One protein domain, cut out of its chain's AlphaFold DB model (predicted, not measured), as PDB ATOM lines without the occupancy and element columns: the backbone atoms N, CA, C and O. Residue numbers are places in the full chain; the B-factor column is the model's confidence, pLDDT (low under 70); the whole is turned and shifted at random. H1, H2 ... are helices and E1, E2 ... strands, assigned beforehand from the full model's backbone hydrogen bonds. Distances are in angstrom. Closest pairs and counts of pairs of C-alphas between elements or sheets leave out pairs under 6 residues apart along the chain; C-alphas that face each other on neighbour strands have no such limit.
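This is residues 5 to 107 of the 110 residues of an uncharacterized protein of Desulfurobacterium indicum (UniProt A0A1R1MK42). A four-stranded antiparallel sheet, E1 E2 E4 E3, makes a wall, and the long helix H2 runs slantwise over one face of it, over E1 and E2. Beside H2 on one side lies the shorter helix H1, running the opposite way, and on the other side the small hairpin of E5 and E6 packs on the first part of H2; residues 101 to 107, at the far end of H2 and just after it, stick out free. The printed part has 103 residues with two named helices and six named strands, in the order E1 E2 E3 E4 H1 E5 E6 H2, and its class is mixed, helices and strands. The whole is compact, with a radius of gyration of the C-alphas of 13.6 A, yet elongated in outline, with spans of 47 by 27 by 24 A.

The larger sheet has E1, residues 5 to 7, and E3, residues 31 to 35, as edge strands, with E2, residues 11 to 15, and E4, residues 41 to 47, as inner strands. E2 and E4 are antiparallel at 166 degrees, with N 14 and O 44 2.9 A apart and N 44 and O 14 2.8 A apart, both within hydrogen-bond range. The hairpin of E1 and E2 has N 13 and O 6 within range at 2.8 A, and the hairpin of E3 and E4 has N 32 and O 45 at 2.9 A. Residues 22 to 23 form a short antiparallel pairing with residues 34 to 35 of E3. H2, residues 85 to 105, is on this sheet at a height over the sheet of 11.1 A, and on the local plane its line and that of E2 stand at 38 degrees. Sheet and helix make two layers, with H2 on one face. H1, residues 52 to 66, only grazes the sheet, with its residues 52 to 59. H1 and H2 touch, with a shallow tilt of 16 degrees, opposite ways, and their closest C-alphas, those of Leu 53 and Lys 93, are 6.3 A apart. E5, residues 73 to 75, and E6, residues 80 to 83, form an antiparallel hairpin with N 73 and O 83 within range at 2.7 A. The closest C-alphas of E5 and H2, those of Tyr 73 and Phe 85, are 6.4 A apart. E6 is apart from H1. Every O i to N i+4 pair is within hydrogen-bond range in H2, and 10 of 11 are in H1.

E1, residues 5 to 7, begins at C-alpha 5, (7.918, -30.415, 45.123). E2, residues 11 to 15, is 13.5 A long, E3, residues 31 to 35, is 13.2 A, and E4, residues 41 to 47, is 17.1 A. H1, residues 52 to 66, measures 21.4 A and begins at C-alpha 52, (21.714, -31.137, 39.542). E5, residues 73 to 75, and E6, residues 80 to 83, are short. H2, residues 85 to 105, is 30.8 A long and ends at C-alpha 105, (22.035, -13.975, 33.303).

The two C-alphas farthest apart, those of Asn 37 and Lys 107, are 47.2 A apart. The printed part has no cut. The link from E2 to E3, with 15 residues, is long; the link from H1 to E5, with 6 residues, is short, and the others are tight. The mean pLDDT of the printed part is 87.8, and the model's confidence is under 70 at residues 27 to 29, 62 to 66 and 104 to 107.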
ATOM      1  N   PHE A   5       6.516 -30.660  45.434       98.25
ATOM      2  CA  PHE A   5       7.918 -30.415  45.123       98.25
ATOM      3  C   PHE A   5       8.495 -29.306  45.999       98.25
ATOM      4  O   PHE A   5       7.935 -28.219  46.138       98.25
ATOM      5  N   LYS A   6       9.675 -29.575  46.556       97.75
ATOM      6  CA  LYS A   6      10.462 -28.603  47.305       97.75
ATOM      7  C   LYS A   6      11.912 -28.640  46.852       97.75
ATOM      8  O   LYS A   6      12.623 -29.615  47.079       97.75
ATOM      9  N   ASP A   7      12.366 -27.528  46.294       95.75
ATOM     10  CA  ASP A   7      13.785 -27.258  46.105       95.75
ATOM     11  C   ASP A   7      14.461 -27.012  47.465       95.75
ATOM     12  O   ASP A   7      13.947 -26.292  48.327       95.75
ATOM     13  N   THR A   8      15.615 -27.634  47.678       93.56
ATOM     14  CA  THR A   8      16.408 -27.505  48.904       93.56
ATOM     15  C   THR A   8      17.787 -26.929  48.585       93.56
ATOM     16  O   THR A   8      18.162 -26.739  47.428       93.56
ATOM     17  N   LYS A   9      18.586 -26.634  49.618       87.75
ATOM     18  CA  LYS A   9      19.933 -26.075  49.427       87.75
ATOM     19  C   LYS A   9      20.851 -27.009  48.626       87.75
ATOM     20  O   LYS A   9      21.716 -26.518  47.904       87.75
ATOM     21  N   SER A  10      20.681 -28.320  48.772       89.88
ATOM     22  CA  SER A  10      21.597 -29.345  48.261       89.88
ATOM     23  C   SER A  10      20.921 -30.358  47.338       89.88
ATOM     24  O   SER A  10      21.525 -31.372  47.023       89.88
ATOM     25  N   GLY A  11      19.673 -30.136  46.928       94.00
ATOM     26  CA  GLY A  11      18.860 -31.204  46.360       94.00
ATOM     27  C   GLY A  11      17.403 -30.819  46.185       94.00
ATOM     28  O   GLY A  11      17.052 -29.641  46.293       94.00
ATOM     29  N   PHE A  12      16.536 -31.810  46.051       96.06
ATOM     30  CA  PHE A  12      15.093 -31.609  46.065       96.06
ATOM     31  C   PHE A  12      14.382 -32.698  46.855       96.06
ATOM     32  O   PHE A  12      14.925 -33.770  47.118       96.06
ATOM     33  N   ARG A  13      13.128 -32.408  47.186       97.50
ATOM     34  CA  ARG A  13      12.216 -33.345  47.817       97.50
ATOM     35  C   ARG A  13      10.892 -33.387  47.071       97.50
ATOM     36  O   ARG A  13      10.371 -32.341  46.682       97.50
ATOM     37  N   LEU A  14      10.345 -34.586  46.917       97.44
ATOM     38  CA  LEU A  14       8.954 -34.823  46.535       97.44
ATOM     39  C   LEU A  14       8.263 -35.527  47.696       97.44
ATOM     40  O   LEU A  14       8.807 -36.482  48.247       97.44
ATOM     41  N   LYS A  15       7.085 -35.060  48.100       97.94
ATOM     42  CA  LYS A  15       6.388 -35.636  49.255       97.94
ATOM     43  C   LYS A  15       4.873 -35.627  49.073       97.94
ATOM     44  O   LYS A  15       4.303 -34.580  48.790       97.94
ATOM     45  N   ALA A  16       4.242 -36.775  49.289       97.44
ATOM     46  CA  ALA A  16       2.798 -36.907  49.453       97.44
ATOM     47  C   ALA A  16       2.370 -36.599  50.899       97.44
ATOM     48  O   ALA A  16       3.181 -36.643  51.830       97.44
ATOM     49  N   ASP A  17       1.072 -36.370  51.106       95.12
ATOM     50  CA  ASP A  17       0.495 -36.173  52.445       95.12
ATOM     51  C   ASP A  17       0.685 -37.394  53.352       95.12
ATOM     52  O   ASP A  17       0.950 -37.267  54.549       95.12
ATOM     53  N   ARG A  18       0.581 -38.592  52.767       95.31
ATOM     54  CA  ARG A  18       0.893 -39.861  53.425       95.31
ATOM     55  C   ARG A  18       2.109 -40.487  52.767       95.31
ATOM     56  O   ARG A  18       2.077 -40.804  51.581       95.31
ATOM     57  N   ILE A  19       3.149 -40.676  53.567       95.44
ATOM     58  CA  ILE A  19       4.380 -41.354  53.170       95.44
ATOM     59  C   ILE A  19       4.199 -42.854  53.423       95.44
ATOM     60  O   ILE A  19       3.751 -43.250  54.500       95.44
ATOM     61  N   GLY A  20       4.488 -43.664  52.408       93.50
ATOM     62  CA  GLY A  20       4.588 -45.114  52.531       93.50
ATOM     63  C   GLY A  20       5.906 -45.540  53.177       93.50
ATOM     64  O   GLY A  20       6.794 -44.727  53.403       93.50
ATOM     65  N   ASP A  21       6.030 -46.822  53.481       92.25
ATOM     66  CA  ASP A  21       7.134 -47.404  54.248       92.25
ATOM     67  C   ASP A  21       7.998 -48.376  53.428       92.25
ATOM     68  O   ASP A  21       8.977 -48.916  53.940       92.25
ATOM     69  N   LYS A  22       7.662 -48.598  52.151       91.62
ATOM     70  CA  LYS A  22       8.409 -49.500  51.270       91.62
ATOM     71  C   LYS A  22       9.501 -48.758  50.524       91.62
ATOM     72  O   LYS A  22       9.209 -47.977  49.615       91.62
ATOM     73  N   GLU A  23      10.747 -49.059  50.854       88.50
ATOM     74  CA  GLU A  23      11.902 -48.562  50.114       88.50
ATOM     75  C   GLU A  23      11.918 -49.102  48.679       88.50
ATOM     76  O   GLU A  23      11.791 -50.306  48.438       88.50
ATOM     77  N   LEU A  24      12.094 -48.195  47.719       83.88
ATOM     78  CA  LEU A  24      12.404 -48.534  46.338       83.88
ATOM     79  C   LEU A  24      13.912 -48.328  46.138       83.88
ATOM     80  O   LEU A  24      14.370 -47.183  46.185       83.88
ATOM     81  N   PRO A  25      14.697 -49.397  45.918       73.94
ATOM     82  CA  PRO A  25      16.144 -49.278  45.825       73.94
ATOM     83  C   PRO A  25      16.528 -48.453  44.594       73.94
ATOM     84  O   PRO A  25      16.268 -48.852  43.457       73.94
ATOM     85  N   PHE A  26      17.167 -47.310  44.833       70.44
ATOM     86  CA  PHE A  26      17.810 -46.501  43.804       70.44
ATOM     87  C   PHE A  26      19.330 -46.725  43.822       70.44
ATOM     88  O   PHE A  26      19.897 -46.987  44.883       70.44
ATOM     89  N   PRO A  27      20.022 -46.639  42.672       65.12
ATOM     90  CA  PRO A  27      21.468 -46.876  42.604       65.12
ATOM     91  C   PRO A  27      22.303 -45.823  43.323       65.12
ATOM     92  O   PRO A  27      23.413 -46.120  43.765       65.12
ATOM     93  N   SER A  28      21.809 -44.587  43.394       68.12
ATOM     94  CA  SER A  28      22.519 -43.505  44.063       68.12
ATOM     95  C   SER A  28      22.365 -43.590  45.576       68.12
ATOM     96  O   SER A  28      21.263 -43.664  46.112       68.12
ATOM     97  N   LEU A  29      23.506 -43.499  46.263       64.69
ATOM     98  CA  LEU A  29      23.624 -43.549  47.722       64.69
ATOM     99  C   LEU A  29      22.922 -42.388  48.444       64.69
ATOM    100  O   LEU A  29      22.744 -42.455  49.657       64.69
ATOM    101  N   LEU A  30      22.571 -41.316  47.728       81.50
ATOM    102  CA  LEU A  30      21.961 -40.108  48.293       81.50
ATOM    103  C   LEU A  30      20.529 -39.876  47.795       81.50
ATOM    104  O   LEU A  30      20.057 -38.734  47.775       81.50
ATOM    105  N   VAL A  31      19.863 -40.950  47.369       86.44
ATOM    106  CA  VAL A  31      18.459 -40.925  46.964       86.44
ATOM    107  C   VAL A  31      17.682 -41.887  47.841       86.44
ATOM    108  O   VAL A  31      17.875 -43.098  47.785       86.44
ATOM    109  N   GLU A  32      16.770 -41.333  48.624       90.50
ATOM    110  CA  GLU A  32      15.762 -42.102  49.337       90.50
ATOM    111  C   GLU A  32      14.460 -42.051  48.540       90.50
ATOM    112  O   GLU A  32      13.990 -40.965  48.194       90.50
ATOM    113  N   VAL A  33      13.867 -43.214  48.256       91.44
ATOM    114  CA  VAL A  33      12.551 -43.316  47.613       91.44
ATOM    115  C   VAL A  33      11.667 -44.254  48.421       91.44
ATOM    116  O   VAL A  33      12.004 -45.425  48.594       91.44
ATOM    117  N   LEU A  34      10.510 -43.756  48.865       94.12
ATOM    118  CA  LEU A  34       9.504 -44.561  49.562       94.12
ATOM    119  C   LEU A  34       8.221 -44.657  48.743       94.12
ATOM    120  O   LEU A  34       7.719 -43.667  48.194       94.12
ATOM    121  N   THR A  35       7.656 -45.855  48.707       94.88
ATOM    122  CA  THR A  35       6.453 -46.201  47.955       94.88
ATOM    123  C   THR A  35       5.332 -46.661  48.878       94.88
ATOM    124  O   THR A  35       5.563 -47.145  49.988       94.88
ATOM    125  N   ASN A  36       4.090 -46.491  48.427       94.81
ATOM    126  CA  ASN A  36       2.937 -47.107  49.074       94.81
ATOM    127  C   ASN A  36       2.835 -48.606  48.728       94.81
ATOM    128  O   ASN A  36       3.667 -49.182  48.025       94.81
ATOM    129  N   ASN A  37       1.775 -49.264  49.200       93.62
ATOM    130  CA  ASN A  37       1.569 -50.692  48.963       93.62
ATOM    131  C   ASN A  37       1.370 -51.072  47.489       93.62
ATOM    132  O   ASN A  37       1.566 -52.236  47.146       93.62
ATOM    133  N   GLN A  38       1.013 -50.105  46.649       92.50
ATOM    134  CA  GLN A  38       0.785 -50.223  45.216       92.50
ATOM    135  C   GLN A  38       2.056 -49.937  44.399       92.50
ATOM    136  O   GLN A  38       2.022 -50.038  43.176       92.50
ATOM    137  N   GLY A  39       3.167 -49.590  45.056       91.62
ATOM    138  CA  GLY A  39       4.423 -49.228  44.402       91.62
ATOM    139  C   GLY A  39       4.459 -47.792  43.875       91.62
ATOM    140  O   GLY A  39       5.422 -47.419  43.211       91.62
ATOM    141  N   GLU A  40       3.444 -46.969  44.160       94.56
ATOM    142  CA  GLU A  40       3.465 -45.554  43.788       94.56
ATOM    143  C   GLU A  40       4.393 -44.787  44.730       94.56
ATOM    144  O   GLU A  40       4.340 -44.957  45.953       94.56
ATOM    145  N   VAL A  41       5.219 -43.906  44.176       94.44
ATOM    146  CA  VAL A  41       6.136 -43.061  44.937       94.44
ATOM    147  C   VAL A  41       5.346 -42.088  45.803       94.44
ATOM    148  O   VAL A  41       4.480 -41.353  45.340       94.44
ATOM    149  N   THR A  42       5.683 -42.055  47.082       97.00
ATOM    150  CA  THR A  42       5.089 -41.145  48.071       97.00
ATOM    151  C   THR A  42       6.117 -40.198  48.671       97.00
ATOM    152  O   THR A  42       5.757 -39.164  49.235       97.00
ATOM    153  N   PHE A  43       7.399 -40.526  48.533       96.44
ATOM    154  CA  PHE A  43       8.493 -39.726  49.041       96.44
ATOM    155  C   PHE A  43       9.735 -39.901  48.176       96.44
ATOM    156  O   PHE A  43      10.058 -41.016  47.767       96.44
ATOM    157  N   VAL A  44      10.420 -38.789  47.935       94.25
ATOM    158  CA  VAL A  44      11.769 -38.733  47.378       94.25
ATOM    159  C   VAL A  44      12.533 -37.683  48.158       94.25
ATOM    160  O   VAL A  44      12.080 -36.539  48.201       94.25
ATOM    161  N   ASP A  45      13.690 -38.028  48.707       93.88
ATOM    162  CA  ASP A  45      14.681 -37.052  49.159       93.88
ATOM    163  C   ASP A  45      15.974 -37.311  48.405       93.88
ATOM    164  O   ASP A  45      16.541 -38.401  48.476       93.88
ATOM    165  N   TRP A  46      16.409 -36.321  47.635       92.06
ATOM    166  CA  TRP A  46      17.561 -36.474  46.764       92.06
ATOM    167  C   TRP A  46      18.529 -35.332  46.986       92.06
ATOM    168  O   TRP A  46      18.232 -34.177  46.676       92.06
ATOM    169  N   VAL A  47      19.717 -35.676  47.478       91.56
ATOM    170  CA  VAL A  47      20.847 -34.756  47.612       91.56
ATOM    171  C   VAL A  47      21.772 -34.897  46.407       91.56
ATOM    172  O   VAL A  47      22.254 -35.986  46.104       91.56
ATOM    173  N   PHE A  48      22.024 -33.793  45.708       90.12
ATOM    174  CA  PHE A  48      22.962 -33.770  44.592       90.12
ATOM    175  C   PHE A  48      24.400 -33.877  45.104       90.12
ATOM    176  O   PHE A  48      24.807 -33.130  45.998       90.12
ATOM    177  N   MET A  49      25.173 -34.788  44.520       84.56
ATOM    178  CA  MET A  49      26.606 -34.933  44.772       84.56
ATOM    179  C   MET A  49      27.429 -33.955  43.944       84.56
ATOM    180  O   MET A  49      28.456 -33.464  44.410       84.56
ATOM    181  N   SER A  50      27.002 -33.711  42.705       82.25
ATOM    182  CA  SER A  50      27.755 -32.917  41.742       82.25
ATOM    183  C   SER A  50      26.931 -31.716  41.274       82.25
ATOM    184  O   SER A  50      26.649 -30.802  42.054       82.25
ATOM    185  N   SER A  51      26.526 -31.700  40.009       86.94
ATOM    186  CA  SER A  51      25.559 -30.757  39.478       86.94
ATOM    187  C   SER A  51      24.164 -31.398  39.404       86.94
ATOM    188  O   SER A  51      24.041 -32.564  39.027       86.94
ATOM    189  N   PRO A  52      23.084 -30.633  39.669       88.62
ATOM    190  CA  PRO A  52      21.714 -31.137  39.542       88.62
ATOM    191  C   PRO A  52      21.428 -31.783  38.182       88.62
ATOM    192  O   PRO A  52      20.693 -32.758  38.088       88.62
ATOM    193  N   LEU A  53      22.005 -31.231  37.107       90.75
ATOM    194  CA  LEU A  53      21.754 -31.695  35.746       90.75
ATOM    195  C   LEU A  53      22.480 -32.999  35.417       90.75
ATOM    196  O   LEU A  53      21.913 -33.820  34.698       90.75
ATOM    197  N   GLU A  54      23.710 -33.185  35.898       88.19
ATOM    198  CA  GLU A  54      24.456 -34.430  35.695       88.19
ATOM    199  C   GLU A  54      23.851 -35.561  36.518       88.19
ATOM    200  O   GLU A  54      23.550 -36.612  35.949       88.19
ATOM    201  N   ASP A  55      23.567 -35.309  37.798       87.44
ATOM    202  CA  ASP A  55      22.970 -36.298  38.695       87.44
ATOM    203  C   ASP A  55      21.592 -36.745  38.171       87.44
ATOM    204  O   ASP A  55      21.344 -37.940  38.010       87.44
ATOM    205  N   LEU A  56      20.714 -35.804  37.786       87.81
ATOM    206  CA  LEU A  56      19.408 -36.146  37.203       87.81
ATOM    207  C   LEU A  56      19.538 -36.868  35.859       87.81
ATOM    208  O   LEU A  56      18.725 -37.737  35.556       87.81
ATOM    209  N   LYS A  57      20.529 -36.528  35.024       86.12
ATOM    210  CA  LYS A  57      20.741 -37.202  33.732       86.12
ATOM    211  C   LYS A  57      21.171 -38.655  33.927       86.12
ATOM    212  O   LYS A  57      20.672 -39.518  33.203       86.12
ATOM    213  N   PHE A  58      22.088 -38.908  34.859       81.38
ATOM    214  CA  PHE A  58      22.566 -40.253  35.167       81.38
ATOM    215  C   PHE A  58      21.415 -41.132  35.663       81.38
ATOM    216  O   PHE A  58      21.128 -42.176  35.081       81.38
ATOM    217  N   GLU A  59      20.660 -40.658  36.643       76.44
ATOM    218  CA  GLU A  59      19.569 -41.435  37.234       76.44
ATOM    219  C   GLU A  59      18.363 -41.604  36.298       76.44
ATOM    220  O   GLU A  59      17.797 -42.693  36.217       76.44
ATOM    221  N   LEU A  60      17.998 -40.593  35.497       79.00
ATOM    222  CA  LEU A  60      16.963 -40.752  34.462       79.00
ATOM    223  C   LEU A  60      17.324 -41.840  33.444       79.00
ATOM    224  O   LEU A  60      16.428 -42.510  32.925       79.00
ATOM    225  N   SER A  61      18.617 -42.022  33.150       76.50
ATOM    226  CA  SER A  61      19.070 -43.113  32.282       76.50
ATOM    227  C   SER A  61      18.891 -44.479  32.944       76.50
ATOM    228  O   SER A  61      18.481 -45.421  32.275       76.50
ATOM    229  N   TYR A  62      19.081 -44.568  34.261       68.88
ATOM    230  CA  TYR A  62      18.874 -45.805  35.007       68.88
ATOM    231  C   TYR A  62      17.392 -46.184  35.120       68.88
ATOM    232  O   TYR A  62      17.015 -47.320  34.827       68.88
ATOM    233  N   VAL A  63      16.535 -45.224  35.489       68.44
ATOM    234  CA  VAL A  63      15.080 -45.433  35.624       68.44
ATOM    235  C   VAL A  63      14.469 -45.892  34.305       68.44
ATOM    236  O   VAL A  63      13.638 -46.795  34.294       68.44
ATOM    237  N   LYS A  64      14.911 -45.309  33.183       64.12
ATOM    238  CA  LYS A  64      14.398 -45.623  31.845       64.12
ATOM    239  C   LYS A  64      14.525 -47.108  31.487       64.12
ATOM    240  O   LYS A  64      13.651 -47.613  30.789       64.12
ATOM    241  N   ASP A  65      15.578 -47.772  31.952       63.62
ATOM    242  CA  ASP A  65      15.955 -49.091  31.447       63.62
ATOM    243  C   ASP A  65      15.664 -50.235  32.436       63.62
ATOM    244  O   ASP A  65      15.823 -51.399  32.068       63.62
ATOM    245  N   ARG A  66      15.273 -49.945  33.692       64.88
ATOM    246  CA  ARG A  66      15.217 -50.980  34.749       64.88
ATOM    247  C   ARG A  66      14.035 -50.942  35.712       64.88
ATOM    248  O   ARG A  66      13.773 -51.972  36.327       64.88
ATOM    249  N   VAL A  67      13.347 -49.811  35.881       70.50
ATOM    250  CA  VAL A  67      12.320 -49.676  36.930       70.50
ATOM    251  C   VAL A  67      11.074 -48.998  36.373       70.50
ATOM    252  O   VAL A  67      11.063 -47.796  36.119       70.50
ATOM    253  N   GLU A  68      10.005 -49.773  36.210       78.19
ATOM    254  CA  GLU A  68       8.678 -49.229  35.932       78.19
ATOM    255  C   GLU A  68       8.025 -48.823  37.258       78.19
ATOM    256  O   GLU A  68       7.718 -49.666  38.099       78.19
ATOM    257  N   ILE A  69       7.867 -47.515  37.467       87.25
ATOM    258  CA  ILE A  69       7.222 -46.962  38.662       87.25
ATOM    259  C   ILE A  69       5.746 -46.720  38.330       87.25
ATOM    260  O   ILE A  69       5.461 -45.849  37.498       87.25
ATOM    261  N   PRO A  70       4.808 -47.456  38.950       91.38
ATOM    262  CA  PRO A  70       3.390 -47.305  38.668       91.38
ATOM    263  C   PRO A  70       2.838 -45.981  39.212       91.38
ATOM    264  O   PRO A  70       3.440 -45.312  40.058       91.38
ATOM    265  N   GLY A  71       1.648 -45.629  38.732       93.12
ATOM    266  CA  GLY A  71       0.897 -44.460  39.174       93.12
ATOM    267  C   GLY A  71       1.047 -43.247  38.257       93.12
ATOM    268  O   GLY A  71       1.986 -43.122  37.471       93.12
ATOM    269  N   LEU A  72       0.078 -42.340  38.377       96.44
ATOM    270  CA  LEU A  72       0.090 -41.028  37.737       96.44
ATOM    271  C   LEU A  72       0.210 -39.951  38.807       96.44
ATOM    272  O   LEU A  72      -0.425 -40.032  39.861       96.44
ATOM    273  N   TYR A  73       1.020 -38.943  38.534       97.31
ATOM    274  CA  TYR A  73       1.489 -37.967  39.498       97.31
ATOM    275  C   TYR A  73       1.080 -36.563  39.075       97.31
ATOM    276  O   TYR A  73       1.198 -36.177  37.913       97.31
ATOM    277  N   THR A  74       0.619 -35.796  40.052       98.31
ATOM    278  CA  THR A  74       0.374 -34.360  39.927       98.31
ATOM    279  C   THR A  74       1.326 -33.651  40.877       98.31
ATOM    280  O   THR A  74       1.423 -34.041  42.042       98.31
ATOM    281  N   VAL A  75       2.043 -32.645  40.374       98.31
ATOM    282  CA  VAL A  75       3.008 -31.837  41.139       98.31
ATOM    283  C   VAL A  75       2.775 -30.370  40.783       98.31
ATOM    284  O   VAL A  75       3.337 -29.878  39.798       98.31
ATOM    285  N   PRO A  76       1.908 -29.670  41.535       98.00
ATOM    286  CA  PRO A  76       1.468 -28.321  41.193       98.00
ATOM    287  C   PRO A  76       2.619 -27.324  41.047       98.00
ATOM    288  O   PRO A  76       2.595 -26.487  40.148       98.00
ATOM    289  N   GLU A  77       3.665 -27.440  41.869       98.00
ATOM    290  CA  GLU A  77       4.809 -26.519  41.857       98.00
ATOM    291  C   GLU A  77       5.678 -26.656  40.594       98.00
ATOM    292  O   GLU A  77       6.469 -25.766  40.291       98.00
ATOM    293  N   LEU A  78       5.522 -27.758  39.852       97.12
ATOM    294  CA  LEU A  78       6.168 -27.998  38.558       97.12
ATOM    295  C   LEU A  78       5.191 -27.885  37.376       97.12
ATOM    296  O   LEU A  78       5.599 -28.105  36.236       97.12
ATOM    297  N   GLY A  79       3.914 -27.565  37.627       96.69
ATOM    298  CA  GLY A  79       2.887 -27.431  36.591       96.69
ATOM    299  C   GLY A  79       2.565 -28.735  35.855       96.69
ATOM    300  O   GLY A  79       2.242 -28.697  34.670       96.69
ATOM    301  N   ILE A  80       2.695 -29.885  36.523       96.81
ATOM    302  CA  ILE A  80       2.422 -31.202  35.931       96.81
ATOM    303  C   ILE A  80       1.182 -31.846  36.546       96.81
ATOM    304  O   ILE A  80       0.992 -31.814  37.763       96.81
ATOM    305  N   GLU A  81       0.376 -32.474  35.698       97.69
ATOM    306  CA  GLU A  81      -0.855 -33.176  36.056       97.69
ATOM    307  C   GLU A  81      -0.910 -34.510  35.306       97.69
ATOM    308  O   GLU A  81      -0.556 -34.571  34.128       97.69
ATOM    309  N   ASN A  82      -1.344 -35.576  35.989       96.69
ATOM    310  CA  ASN A  82      -1.492 -36.926  35.425       96.69
ATOM    311  C   ASN A  82      -0.256 -37.433  34.652       96.69
ATOM    312  O   ASN A  82      -0.383 -38.095  33.624       96.69
ATOM    313  N   ALA A  83       0.938 -37.135  35.161       95.69
ATOM    314  CA  ALA A  83       2.207 -37.489  34.538       95.69
ATOM    315  C   ALA A  83       2.778 -38.786  35.125       95.69
ATOM    316  O   ALA A  83       2.573 -39.101  36.294       95.69
ATOM    317  N   THR A  84       3.552 -39.535  34.352       93.94
ATOM    318  CA  THR A  84       4.364 -40.639  34.883       93.94
ATOM    319  C   THR A  84       5.455 -40.110  35.814       93.94
ATOM    320  O   THR A  84       5.902 -38.967  35.696       93.94
ATOM    321  N   PHE A  85       5.970 -40.947  36.718       91.94
ATOM    322  CA  PHE A  85       7.047 -40.518  37.617       91.94
ATOM    323  C   PHE A  85       8.321 -40.084  36.864       91.94
ATOM    324  O   PHE A  85       9.025 -39.160  37.267       91.94
ATOM    325  N   LYS A  86       8.591 -40.691  35.705       90.00
ATOM    326  CA  LYS A  86       9.681 -40.269  34.819       90.00
ATOM    327  C   LYS A  86       9.495 -38.834  34.317       90.00
ATOM    328  O   LYS A  86      10.451 -38.064  34.290       90.00
ATOM    329  N   GLU A  87       8.281 -38.470  33.921       93.12
ATOM    330  CA  GLU A  87       7.965 -37.108  33.480       93.12
ATOM    331  C   GLU A  87       8.077 -36.099  34.626       93.12
ATOM    332  O   GLU A  87       8.525 -34.976  34.392       93.12
ATOM    333  N   VAL A  88       7.771 -36.509  35.864       94.81
ATOM    334  CA  VAL A  88       8.052 -35.710  37.069       94.81
ATOM    335  C   VAL A  88       9.551 -35.416  37.180       94.81
ATOM    336  O   VAL A  88       9.937 -34.256  37.317       94.81
ATOM    337  N   LEU A  89      10.416 -36.428  37.067       92.69
ATOM    338  CA  LEU A  89      11.872 -36.240  37.146       92.69
ATOM    339  C   LEU A  89      12.428 -35.382  35.992       92.69
ATOM    340  O   LEU A  89      13.302 -34.540  36.212       92.69
ATOM    341  N   GLU A  90      11.904 -35.524  34.771       93.38
ATOM    342  CA  GLU A  90      12.253 -34.619  33.663       93.38
ATOM    343  C   GLU A  90      11.784 -33.178  33.936       93.38
ATOM    344  O   GLU A  90      12.497 -32.228  33.603       93.38
ATOM    345  N   ALA A  91      10.632 -32.979  34.587       95.81
ATOM    346  CA  ALA A  91      10.179 -31.653  35.006       95.81
ATOM    347  C   ALA A  91      11.103 -31.037  36.072       95.81
ATOM    348  O   ALA A  91      11.482 -29.873  35.939       95.81
ATOM    349  N   VAL A  92      11.558 -31.819  37.058       95.50
ATOM    350  CA  VAL A  92      12.573 -31.386  38.040       95.50
ATOM    351  C   VAL A  92      13.871 -30.972  37.338       95.50
ATOM    352  O   VAL A  92      14.454 -29.927  37.634       95.50
ATOM    353  N   LYS A  93      14.319 -31.745  36.348       94.50
ATOM    354  CA  LYS A  93      15.509 -31.413  35.553       94.50
ATOM    355  C   LYS A  93      15.340 -30.121  34.756       94.50
ATOM    356  O   LYS A  93      16.276 -29.320  34.707       94.50
ATOM    357  N   ARG A  94      14.164 -29.881  34.160       95.06
ATOM    358  CA  ARG A  94      13.843 -28.599  33.504       95.06
ATOM    359  C   ARG A  94      13.896 -27.437  34.495       95.06
ATOM    360  O   ARG A  94      14.585 -26.461  34.212       95.06
ATOM    361  N   TYR A  95      13.293 -27.592  35.674       96.00
ATOM    362  CA  TYR A  95      13.351 -26.597  36.747       96.00
ATOM    363  C   TYR A  95      14.799 -26.209  37.094       96.00
ATOM    364  O   TYR A  95      15.147 -25.027  37.109       96.00
ATOM    365  N   TYR A  96      15.691 -27.186  37.299       94.56
ATOM    366  CA  TYR A  96      17.098 -26.886  37.592       94.56
ATOM    367  C   TYR A  96      17.842 -26.260  36.415       94.56
ATOM    368  O   TYR A  96      18.687 -25.388  36.632       94.56
ATOM    369  N   LYS A  97      17.527 -26.653  35.177       94.06
ATOM    370  CA  LYS A  97      18.106 -26.041  33.977       94.06
ATOM    371  C   LYS A  97      17.774 -24.549  33.922       94.06
ATOM    372  O   LYS A  97      18.677 -23.728  33.800       94.06
ATOM    373  N   GLU A  98      16.503 -24.199  34.087       93.81
ATOM    374  CA  GLU A  98      16.021 -22.813  34.075       93.81
ATOM    375  C   GLU A  98      16.585 -21.995  35.240       93.81
ATOM    376  O   GLU A  98      17.063 -20.871  35.052       93.81
ATOM    377  N   LYS A  99      16.619 -22.580  36.442       91.25
ATOM    378  CA  LYS A  99      17.201 -21.961  37.639       91.25
ATOM    379  C   LYS A  99      18.686 -21.637  37.459       91.25
ATOM    380  O   LYS A  99      19.138 -20.570  37.879       91.25
ATOM    381  N   LEU A 100      19.460 -22.536  36.851       88.81
ATOM    382  CA  LEU A 100      20.887 -22.323  36.593       88.81
ATOM    383  C   LEU A 100      21.120 -21.265  35.504       88.81
ATOM    384  O   LEU A 100      21.963 -20.388  35.695       88.81
ATOM    385  N   SER A 101      20.339 -21.284  34.419       88.50
ATOM    386  CA  SER A 101      20.406 -20.262  33.363       88.50
ATOM    387  C   SER A 101      20.024 -18.863  33.865       88.50
ATOM    388  O   SER A 101      20.668 -17.875  33.511       88.50
ATOM    389  N   SER A 102      19.033 -18.768  34.754       82.31
ATOM    390  CA  SER A 102      18.623 -17.497  35.372       82.31
ATOM    391  C   SER A 102      19.710 -16.916  36.286       82.31
ATOM    392  O   SER A 102      19.942 -15.713  36.305       82.31
ATOM    393  N   LYS A 103      20.455 -17.767  37.005       73.88
ATOM    394  CA  LYS A 103      21.601 -17.318  37.819       73.88
ATOM    395  C   LYS A 103      22.780 -16.818  36.982       73.88
ATOM    396  O   LYS A 103      23.547 -15.981  37.455       73.88
ATOM    397  N   GLN A 104      22.959 -17.346  35.771       61.03
ATOM    398  CA  GLN A 104      24.016 -16.896  34.864       61.03
ATOM    399  C   GLN A 104      23.700 -15.520  34.270       61.03
ATOM    400  O   GLN A 104      24.578 -14.664  34.255       61.03
ATOM    401  N   THR A 105      22.450 -15.270  33.874       58.03
ATOM    402  CA  THR A 105      22.035 -13.975  33.303       58.03
ATOM    403  C   THR A 105      22.143 -12.820  34.301       58.03
ATOM    404  O   THR A 105      22.550 -11.727  33.917       58.03
ATOM    405  N   THR A 106      21.924 -13.062  35.597       53.78
ATOM    406  CA  THR A 106      22.157 -12.049  36.648       53.78
ATOM    407  C   THR A 106      23.632 -11.717  36.911       53.78
ATOM    408  O   THR A 106      23.909 -10.747  37.605       53.78
ATOM    409  N   LYS A 107      24.594 -12.503  36.402       50.50
ATOM    410  CA  LYS A 107      26.036 -12.265  36.618       50.50
ATOM    411  C   LYS A 107      26.724 -11.492  35.486       50.50
ATOM    412  O   LYS A 107      27.879 -11.123  35.652       50.50
TER     413      LYS A 107